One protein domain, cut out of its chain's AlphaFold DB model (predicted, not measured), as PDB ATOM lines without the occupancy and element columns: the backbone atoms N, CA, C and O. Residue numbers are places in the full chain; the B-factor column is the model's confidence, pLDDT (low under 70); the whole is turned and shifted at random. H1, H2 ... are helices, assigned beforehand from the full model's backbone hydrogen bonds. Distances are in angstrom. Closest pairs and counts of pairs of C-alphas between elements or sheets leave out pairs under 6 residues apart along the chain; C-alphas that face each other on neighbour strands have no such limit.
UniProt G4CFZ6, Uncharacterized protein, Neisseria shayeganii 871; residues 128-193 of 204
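What this domain is: This is residues 128 to 193 of the 204 residues of an uncharacterized protein of Neisseria shayeganii 871 (UniProt G4CFZ6). What does the printed part look like? It is a long helical hairpin with unequal arms: H1 makes most of the length, and the shorter H2 folds back along its last part, while residues 128 to 146 of H1 stick out free of any partner. What is it built of? The printed part has 66 residues, with two named helices in the order H1, H2 and no named strand, and its class is all helix. How spread out is it? It is extended, with a radius of gyration of the C-alphas of 18.8 A, and a rod in outline, spanning 63 by 17 by 13 A.

Where its parts are: Where does H1 run? H1 holds residues 128 to 166, from C-alpha 128 at (-25.252, 50.767, 1.056) to C-alpha 166 at (-57.101, 3.744, 3.795), 56.9 A from first to last C-alpha. Where does H2 run? H2 holds residues 174 to 191, 25.8 A from first to last C-alpha, and ends with C-alpha 191 at (-48.915, 22.579, -4.505).

How they stand to each other: How do the two helices stand to each other? H1 and H2 form a helical hairpin and run opposite ways at a shallow tilt of 23 degrees. Where do they touch? H1 touches H2 with residues 151 to 166 alone, and the closest C-alphas of the two, those of Thr 166 and Lys 176, are 5.8 A apart. What do the backbones show? In H1 every O i to N i+4 pair is within hydrogen-bond range; in H2 13 of 14 are.

The domain as a whole: How large is it? The two C-alphas farthest apart, those of Asp 128 and Asn 170, are 63.0 A apart. What stands free? Residues 128 to 146 of H1 and residues 169 to 174 do; the body without them spans 33 by 15 by 9 A. Is there a cut or a long link? The printed part has no cut, and the link from H1 to H2, with 7 residues between them, is short. Where is confidence low? No printed residue is under 70, and the mean pLDDT of the printed part is 93.3.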
ATOM      1  N   ASP A 128     -23.815  50.701   1.342       95.31
ATOM      2  CA  ASP A 128     -25.252  50.767   1.056       95.31
ATOM      3  C   ASP A 128     -25.651  49.880  -0.130       95.31
ATOM      4  O   ASP A 128     -26.720  49.261  -0.113       95.31
ATOM      5  N   GLU A 129     -24.807  49.785  -1.157       95.94
ATOM      6  CA  GLU A 129     -25.019  48.867  -2.279       95.94
ATOM      7  C   GLU A 129     -24.979  47.404  -1.815       95.94
ATOM      8  O   GLU A 129     -25.908  46.638  -2.090       95.94
ATOM      9  N   ILE A 130     -23.963  47.039  -1.028       95.56
ATOM     10  CA  ILE A 130     -23.840  45.694  -0.454       95.56
ATOM     11  C   ILE A 130     -25.030  45.391   0.463       95.56
ATOM     12  O   ILE A 130     -25.604  44.302   0.388       95.56
ATOM     13  N   LYS A 131     -25.462  46.358   1.280       94.88
ATOM     14  CA  LYS A 131     -26.627  46.216   2.159       94.88
ATOM     15  C   LYS A 131     -27.882  45.839   1.375       94.88
ATOM     16  O   LYS A 131     -28.551  44.874   1.737       94.88
ATOM     17  N   LYS A 132     -28.169  46.546   0.277       95.12
ATOM     18  CA  LYS A 132     -29.330  46.262  -0.585       95.12
ATOM     19  C   LYS A 132     -29.281  44.846  -1.153       95.12
ATOM     20  O   LYS A 132     -30.300  44.157  -1.156       95.12
ATOM     21  N   ILE A 133     -28.110  44.400  -1.610       94.25
ATOM     22  CA  ILE A 133     -27.924  43.034  -2.123       94.25
ATOM     23  C   ILE A 133     -28.241  42.013  -1.026       94.25
ATOM     24  O   ILE A 133     -29.031  41.094  -1.246       94.25
ATOM     25  N   LEU A 134     -27.677  42.198   0.169       93.19
ATOM     26  CA  LEU A 134     -27.886  41.288   1.295       93.19
ATOM     27  C   LEU A 134     -29.350  41.245   1.760       93.19
ATOM     28  O   LEU A 134     -29.851  40.172   2.093       93.19
ATOM     29  N   GLU A 135     -30.053  42.378   1.762       93.25
ATOM     30  CA  GLU A 135     -31.481  42.441   2.102       93.25
ATOM     31  C   GLU A 135     -32.345  41.668   1.095       93.25
ATOM     32  O   GLU A 135     -33.231  40.907   1.496       93.25
ATOM     33  N   VAL A 136     -32.055  41.796  -0.205       95.31
ATOM     34  CA  VAL A 136     -32.745  41.030  -1.255       95.31
ATOM     35  C   VAL A 136     -32.494  39.530  -1.090       95.31
ATOM     36  O   VAL A 136     -33.440  38.741  -1.158       95.31
ATOM     37  N   GLU A 137     -31.252  39.121  -0.830       93.62
ATOM     38  CA  GLU A 137     -30.903  37.712  -0.608       93.62
ATOM     39  C   GLU A 137     -31.566  37.144   0.650       93.62
ATOM     40  O   GLU A 137     -32.097  36.029   0.625       93.62
ATOM     41  N   ALA A 138     -31.603  37.917   1.738       92.00
ATOM     42  CA  ALA A 138     -32.275  37.526   2.971       92.00
ATOM     43  C   ALA A 138     -33.782  37.327   2.752       92.00
ATOM     44  O   ALA A 138     -34.350  36.337   3.223       92.00
ATOM     45  N   GLU A 139     -34.428  38.222   2.005       94.19
ATOM     46  CA  GLU A 139     -35.851  38.113   1.687       94.19
ATOM     47  C   GLU A 139     -36.146  36.921   0.765       94.19
ATOM     48  O   GLU A 139     -37.085  36.156   1.002       94.19
ATOM     49  N   GLN A 140     -35.310  36.686  -0.247       94.19
ATOM     50  CA  GLN A 140     -35.422  35.495  -1.093       94.19
ATOM     51  C   GLN A 140     -35.260  34.210  -0.273       94.19
ATOM     52  O   GLN A 140     -36.076  33.294  -0.394       94.19
ATOM     53  N   ALA A 141     -34.266  34.153   0.614       94.25
ATOM     54  CA  ALA A 141     -34.061  33.015   1.501       94.25
ATOM     55  C   ALA A 141     -35.261  32.792   2.440       94.25
ATOM     56  O   ALA A 141     -35.660  31.645   2.660       94.25
ATOM     57  N   ARG A 142     -35.878  33.864   2.958       94.50
ATOM     58  CA  ARG A 142     -37.115  33.786   3.755       94.50
ATOM     59  C   ARG A 142     -38.265  33.191   2.950       94.50
ATOM     60  O   ARG A 142     -38.883  32.238   3.424       94.50
ATOM     61  N   LYS A 143     -38.502  33.671   1.727       95.00
ATOM     62  CA  LYS A 143     -39.541  33.126   0.835       95.00
ATOM     63  C   LYS A 143     -39.310  31.652   0.521       95.00
ATOM     64  O   LYS A 143     -40.238  30.856   0.606       95.00
ATOM     65  N   VAL A 144     -38.070  31.256   0.231       95.75
ATOM     66  CA  VAL A 144     -37.721  29.843  -0.002       95.75
ATOM     67  C   VAL A 144     -38.027  28.988   1.230       95.75
ATOM     68  O   VAL A 144     -38.622  27.919   1.095       95.75
ATOM     69  N   ARG A 145     -37.678  29.457   2.436       95.19
ATOM     70  CA  ARG A 145     -37.994  28.751   3.690       95.19
ATOM     71  C   ARG A 145     -39.500  28.629   3.917       95.19
ATOM     72  O   ARG A 145     -39.961  27.551   4.280       95.19
ATOM     73  N   GLN A 146     -40.260  29.696   3.677       96.12
ATOM     74  CA  GLN A 146     -41.722  29.688   3.796       96.12
ATOM     75  C   GLN A 146     -42.366  28.719   2.799       96.12
ATOM     76  O   GLN A 146     -43.188  27.897   3.195       96.12
ATOM     77  N   ASN A 147     -41.940  28.749   1.533       95.62
ATOM     78  CA  ASN A 147     -42.431  27.836   0.500       95.62
ATOM     79  C   ASN A 147     -42.135  26.377   0.857       95.62
ATOM     80  O   ASN A 147     -42.999  25.512   0.715       95.62
ATOM     81  N   ARG A 148     -40.931  26.103   1.371       96.00
ATOM     82  CA  ARG A 148     -40.559  24.771   1.849       96.00
ATOM     83  C   ARG A 148     -41.458  24.317   3.000       96.00
ATOM     84  O   ARG A 148     -42.001  23.222   2.922       96.00
ATOM     85  N   ALA A 149     -41.658  25.157   4.014       96.50
ATOM     86  CA  ALA A 149     -42.516  24.832   5.152       96.50
ATOM     87  C   ALA A 149     -43.974  24.582   4.727       96.50
ATOM     88  O   ALA A 149     -44.582  23.606   5.158       96.50
ATOM     89  N   ALA A 150     -44.518  25.411   3.830       96.44
ATOM     90  CA  ALA A 150     -45.860  25.221   3.282       96.44
ATOM     91  C   ALA A 150     -45.979  23.907   2.483       96.44
ATOM     92  O   ALA A 150     -46.966  23.184   2.611       96.44
ATOM     93  N   CYS A 151     -44.954  23.559   1.698       96.75
ATOM     94  CA  CYS A 151     -44.914  22.296   0.962       96.75
ATOM     95  C   CYS A 151     -44.843  21.078   1.900       96.75
ATOM     96  O   CYS A 151     -45.555  20.093   1.699       96.75
ATOM     97  N   GLU A 152     -44.020  21.154   2.950       96.31
ATOM     98  CA  GLU A 152     -43.909  20.113   3.977       96.31
ATOM     99  C   GLU A 152     -45.245  19.916   4.715       96.31
ATOM    100  O   GLU A 152     -45.659  18.776   4.934       96.31
ATOM    101  N   GLN A 153     -45.969  20.997   5.021       96.69
ATOM    102  CA  GLN A 153     -47.313  20.927   5.606       96.69
ATOM    103  C   GLN A 153     -48.321  20.238   4.675       96.69
ATOM    104  O   GLN A 153     -49.051  19.353   5.124       96.69
ATOM    105  N   LEU A 154     -48.334  20.576   3.378       96.38
ATOM    106  CA  LEU A 154     -49.202  19.903   2.402       96.38
ATOM    107  C   LEU A 154     -48.887  18.408   2.278       96.38
ATOM    108  O   LEU A 154     -49.809  17.597   2.199       96.38
ATOM    109  N   GLN A 155     -47.607  18.024   2.290       96.38
ATOM    110  CA  GLN A 155     -47.215  16.612   2.271       96.38
ATOM    111  C   GLN A 155     -47.708  15.878   3.524       96.38
ATOM    112  O   GLN A 155     -48.271  14.789   3.418       96.38
ATOM    113  N   GLN A 156     -47.542  16.474   4.708       96.62
ATOM    114  CA  GLN A 156     -48.029  15.889   5.960       96.62
ATOM    115  C   GLN A 156     -49.551  15.724   5.960       96.62
ATOM    116  O   GLN A 156     -50.071  14.712   6.441       96.62
ATOM    117  N   GLU A 157     -50.271  16.700   5.411       96.25
ATOM    118  CA  GLU A 157     -51.719  16.627   5.306       96.25
ATOM    119  C   GLU A 157     -52.176  15.553   4.310       96.25
ATOM    120  O   GLU A 157     -53.074  14.771   4.643       96.25
ATOM    121  N   LEU A 158     -51.525  15.454   3.146       96.44
ATOM    122  CA  LEU A 158     -51.749  14.378   2.181       96.44
ATOM    123  C   LEU A 158     -51.545  13.007   2.839       96.44
ATOM    124  O   LEU A 158     -52.435  12.155   2.784       96.44
ATOM    125  N   ASP A 159     -50.412  12.808   3.512       95.00
ATOM    126  CA  ASP A 159     -50.089  11.561   4.202       95.00
ATOM    127  C   ASP A 159     -51.137  11.218   5.271       95.00
ATOM    128  O   ASP A 159     -51.572  10.067   5.385       95.00
ATOM    129  N   ARG A 160     -51.578  12.218   6.046       95.94
ATOM    130  CA  ARG A 160     -52.646  12.064   7.040       95.94
ATOM    131  C   ARG A 160     -53.952  11.630   6.377       95.94
ATOM    132  O   ARG A 160     -54.547  10.652   6.822       95.94
ATOM    133  N   LYS A 161     -54.382  12.308   5.309       95.56
ATOM    134  CA  LYS A 161     -55.641  12.003   4.613       95.56
ATOM    135  C   LYS A 161     -55.619  10.637   3.940       95.56
ATOM    136  O   LYS A 161     -56.626   9.931   3.990       95.56
ATOM    137  N   VAL A 162     -54.485  10.232   3.367       94.19
ATOM    138  CA  VAL A 162     -54.316   8.871   2.844       94.19
ATOM    139  C   VAL A 162     -54.445   7.850   3.970       94.19
ATOM    140  O   VAL A 162     -55.207   6.895   3.815       94.19
ATOM    141  N   ARG A 163     -53.769   8.044   5.111       92.38
ATOM    142  CA  ARG A 163     -53.896   7.131   6.259       92.38
ATOM    143  C   ARG A 163     -55.339   7.034   6.749       92.38
ATOM    144  O   ARG A 163     -55.852   5.929   6.856       92.38
ATOM    145  N   GLU A 164     -56.014   8.165   6.962       93.75
ATOM    146  CA  GLU A 164     -57.419   8.211   7.399       93.75
ATOM    147  C   GLU A 164     -58.345   7.430   6.453       93.75
ATOM    148  O   GLU A 164     -59.158   6.623   6.902       93.75
ATOM    149  N   ARG A 165     -58.210   7.631   5.135       91.81
ATOM    150  CA  ARG A 165     -59.100   7.002   4.146       91.81
ATOM    151  C   ARG A 165     -58.765   5.553   3.824       91.81
ATOM    152  O   ARG A 165     -59.611   4.862   3.276       91.81
ATOM    153  N   THR A 166     -57.556   5.099   4.138       91.88
ATOM    154  CA  THR A 166     -57.101   3.744   3.795       91.88
ATOM    155  C   THR A 166     -56.888   2.848   5.010       91.88
ATOM    156  O   THR A 166     -56.565   1.679   4.835       91.88
ATOM    157  N   ALA A 167     -57.111   3.351   6.231       90.38
ATOM    158  CA  ALA A 167     -56.903   2.609   7.477       90.38
ATOM    159  C   ALA A 167     -57.710   1.301   7.573       90.38
ATOM    160  O   ALA A 167     -57.275   0.369   8.240       90.38
ATOM    161  N   HIS A 168     -58.870   1.235   6.918       89.62
ATOM    162  CA  HIS A 168     -59.747   0.061   6.907       89.62
ATOM    163  C   HIS A 168     -59.484  -0.888   5.727       89.62
ATOM    164  O   HIS A 168     -60.081  -1.960   5.666       89.62
ATOM    165  N   LEU A 169     -58.621  -0.498   4.784       88.25
ATOM    166  CA  LEU A 169     -58.332  -1.267   3.578       88.25
ATOM    167  C   LEU A 169     -57.086  -2.127   3.778       88.25
ATOM    168  O   LEU A 169     -56.073  -1.686   4.327       88.25
ATOM    169  N   ASN A 170     -57.133  -3.351   3.258       86.31
ATOM    170  CA  ASN A 170     -55.964  -4.222   3.225       86.31
ATOM    171  C   ASN A 170     -54.889  -3.656   2.284       86.31
ATOM    172  O   ASN A 170     -55.176  -2.937   1.329       86.31
ATOM    173  N   HIS A 171     -53.626  -4.015   2.521       78.06
ATOM    174  CA  HIS A 171     -52.499  -3.510   1.727       78.06
ATOM    175  C   HIS A 171     -52.626  -3.813   0.220       78.06
ATOM    176  O   HIS A 171     -52.236  -2.987  -0.601       78.06
ATOM    177  N   PHE A 172     -53.209  -4.963  -0.135       82.06
ATOM    178  CA  PHE A 172     -53.403  -5.406  -1.521       82.06
ATOM    179  C   PHE A 172     -54.714  -4.923  -2.154       82.06
ATOM    180  O   PHE A 172     -55.029  -5.321  -3.275       82.06
ATOM    181  N   ASP A 173     -55.486  -4.091  -1.454       86.44
ATOM    182  CA  ASP A 173     -56.746  -3.591  -1.983       86.44
ATOM    183  C   ASP A 173     -56.486  -2.603  -3.141       86.44
ATOM    184  O   ASP A 173     -55.834  -1.569  -2.938       86.44
ATOM    185  N   PRO A 174     -56.978  -2.871  -4.365       87.69
ATOM    186  CA  PRO A 174     -56.811  -1.954  -5.490       87.69
ATOM    187  C   PRO A 174     -57.456  -0.579  -5.241       87.69
ATOM    188  O   PRO A 174     -57.016   0.416  -5.828       87.69
ATOM    189  N   GLU A 175     -58.460  -0.486  -4.365       90.06
ATOM    190  CA  GLU A 175     -59.087   0.772  -3.959       90.06
ATOM    191  C   GLU A 175     -58.115   1.674  -3.184       90.06
ATOM    192  O   GLU A 175     -58.105   2.892  -3.389       90.06
ATOM    193  N   LYS A 176     -57.194   1.091  -2.399       89.06
ATOM    194  CA  LYS A 176     -56.164   1.836  -1.654       89.06
ATOM    195  C   LYS A 176     -55.292   2.677  -2.587       89.06
ATOM    196  O   LYS A 176     -55.027   3.849  -2.308       89.06
ATOM    197  N   ASN A 177     -54.873   2.112  -3.720       89.44
ATOM    198  CA  ASN A 177     -54.051   2.824  -4.702       89.44
ATOM    199  C   ASN A 177     -54.830   3.922  -5.430       89.44
ATOM    200  O   ASN A 177     -54.288   5.012  -5.609       89.44
ATOM    201  N   LYS A 178     -56.107   3.681  -5.758       91.69
ATOM    202  CA  LYS A 178     -56.984   4.701  -6.356       91.69
ATOM    203  C   LYS A 178     -57.170   5.903  -5.428       91.69
ATOM    204  O   LYS A 178     -57.068   7.039  -5.883       91.69
ATOM    205  N   ILE A 179     -57.378   5.668  -4.129       91.75
ATOM    206  CA  ILE A 179     -57.496   6.735  -3.121       91.75
ATOM    207  C   ILE A 179     -56.197   7.542  -3.022       91.75
ATOM    208  O   ILE A 179     -56.246   8.774  -3.002       91.75
ATOM    209  N   LYS A 180     -55.038   6.867  -2.986       91.88
ATOM    210  CA  LYS A 180     -53.723   7.531  -2.978       91.88
ATOM    211  C   LYS A 180     -53.540   8.444  -4.185       91.88
ATOM    212  O   LYS A 180     -53.124   9.584  -4.008       91.88
ATOM    213  N   ASP A 181     -53.850   7.949  -5.380       92.81
ATOM    214  CA  ASP A 181     -53.633   8.690  -6.624       92.81
ATOM    215  C   ASP A 181     -54.602   9.873  -6.753       92.81
ATOM    216  O   ASP A 181     -54.177  10.973  -7.101       92.81
ATOM    217  N   ALA A 182     -55.870   9.694  -6.370       94.12
ATOM    218  CA  ALA A 182     -56.859  10.772  -6.367       94.12
ATOM    219  C   ALA A 182     -56.495  11.898  -5.383       94.12
ATOM    220  O   ALA A 182     -56.547  13.078  -5.741       94.12
ATOM    221  N   LEU A 183     -56.090  11.551  -4.153       94.81
ATOM    222  CA  LEU A 183     -55.648  12.541  -3.167       94.81
ATOM    223  C   LEU A 183     -54.342  13.214  -3.594       94.81
ATOM    224  O   LEU A 183     -54.222  14.431  -3.468       94.81
ATOM    225  N   LEU A 184     -53.387  12.466  -4.150       94.88
ATOM    226  CA  LEU A 184     -52.151  13.046  -4.669       94.88
ATOM    227  C   LEU A 184     -52.445  14.067  -5.776       94.88
ATOM    228  O   LEU A 184     -51.922  15.177  -5.718       94.88
ATOM    229  N   GLN A 185     -53.316  13.741  -6.734       95.00
ATOM    230  CA  GLN A 185     -53.690  14.653  -7.816       95.00
ATOM    231  C   GLN A 185     -54.361  15.931  -7.285       95.00
ATOM    232  O   GLN A 185     -54.039  17.031  -7.737       95.00
ATOM    233  N   GLN A 186     -55.251  15.806  -6.296       94.75
ATOM    234  CA  GLN A 186     -55.890  16.957  -5.651       94.75
ATOM    235  C   GLN A 186     -54.859  17.866  -4.963       94.75
ATOM    236  O   GLN A 186     -54.875  19.084  -5.148       94.75
ATOM    237  N   TYR A 187     -53.944  17.292  -4.181       95.25
ATOM    238  CA  TYR A 187     -52.944  18.070  -3.446       95.25
ATOM    239  C   TYR A 187     -51.855  18.635  -4.368       95.25
ATOM    240  O   TYR A 187     -51.315  19.705  -4.096       95.25
ATOM    241  N   GLN A 188     -51.571  17.992  -5.504       94.25
ATOM    242  CA  GLN A 188     -50.680  18.539  -6.532       94.25
ATOM    243  C   GLN A 188     -51.220  19.839  -7.143       94.25
ATOM    244  O   GLN A 188     -50.436  20.747  -7.414       94.25
ATOM    245  N   GLN A 189     -52.541  19.976  -7.305       92.50
ATOM    246  CA  GLN A 189     -53.147  21.237  -7.753       92.50
ATOM    247  C   GLN A 189     -52.951  22.360  -6.728       92.50
ATOM    248  O   GLN A 189     -52.704  23.502  -7.105       92.50
ATOM    249  N   GLN A 190     -53.007  22.040  -5.433       92.00
ATOM    250  CA  GLN A 190     -52.736  23.008  -4.366       92.00
ATOM    251  C   GLN A 190     -51.247  23.384  -4.315       92.00
ATOM    252  O   GLN A 190     -50.904  24.561  -4.204       92.00
ATOM    253  N   ALA A 191     -50.363  22.394  -4.474       93.69
ATOM    254  CA  ALA A 191     -48.915  22.579  -4.505       93.69
ATOM    255  C   ALA A 191     -48.427  23.401  -5.710       93.69
ATOM    256  O   ALA A 191     -47.366  24.014  -5.621       93.69
ATOM    257  N   ALA A 192     -49.192  23.469  -6.807       92.81
ATOM    258  CA  ALA A 192     -48.835  24.241  -8.000       92.81
ATOM    259  C   ALA A 192     -48.635  25.744  -7.724       92.81
ATOM    260  O   ALA A 192     -47.889  26.408  -8.443       92.81
ATOM    261  N   ASN A 193     -49.253  26.272  -6.662       90.81
ATOM    262  CA  ASN A 193     -49.106  27.670  -6.248       90.81
ATOM    263  C   ASN A 193     -47.888  27.916  -5.342       90.81
ATOM    264  O   ASN A 193     -47.609  29.062  -4.993       90.81
TER     265      ASN A 193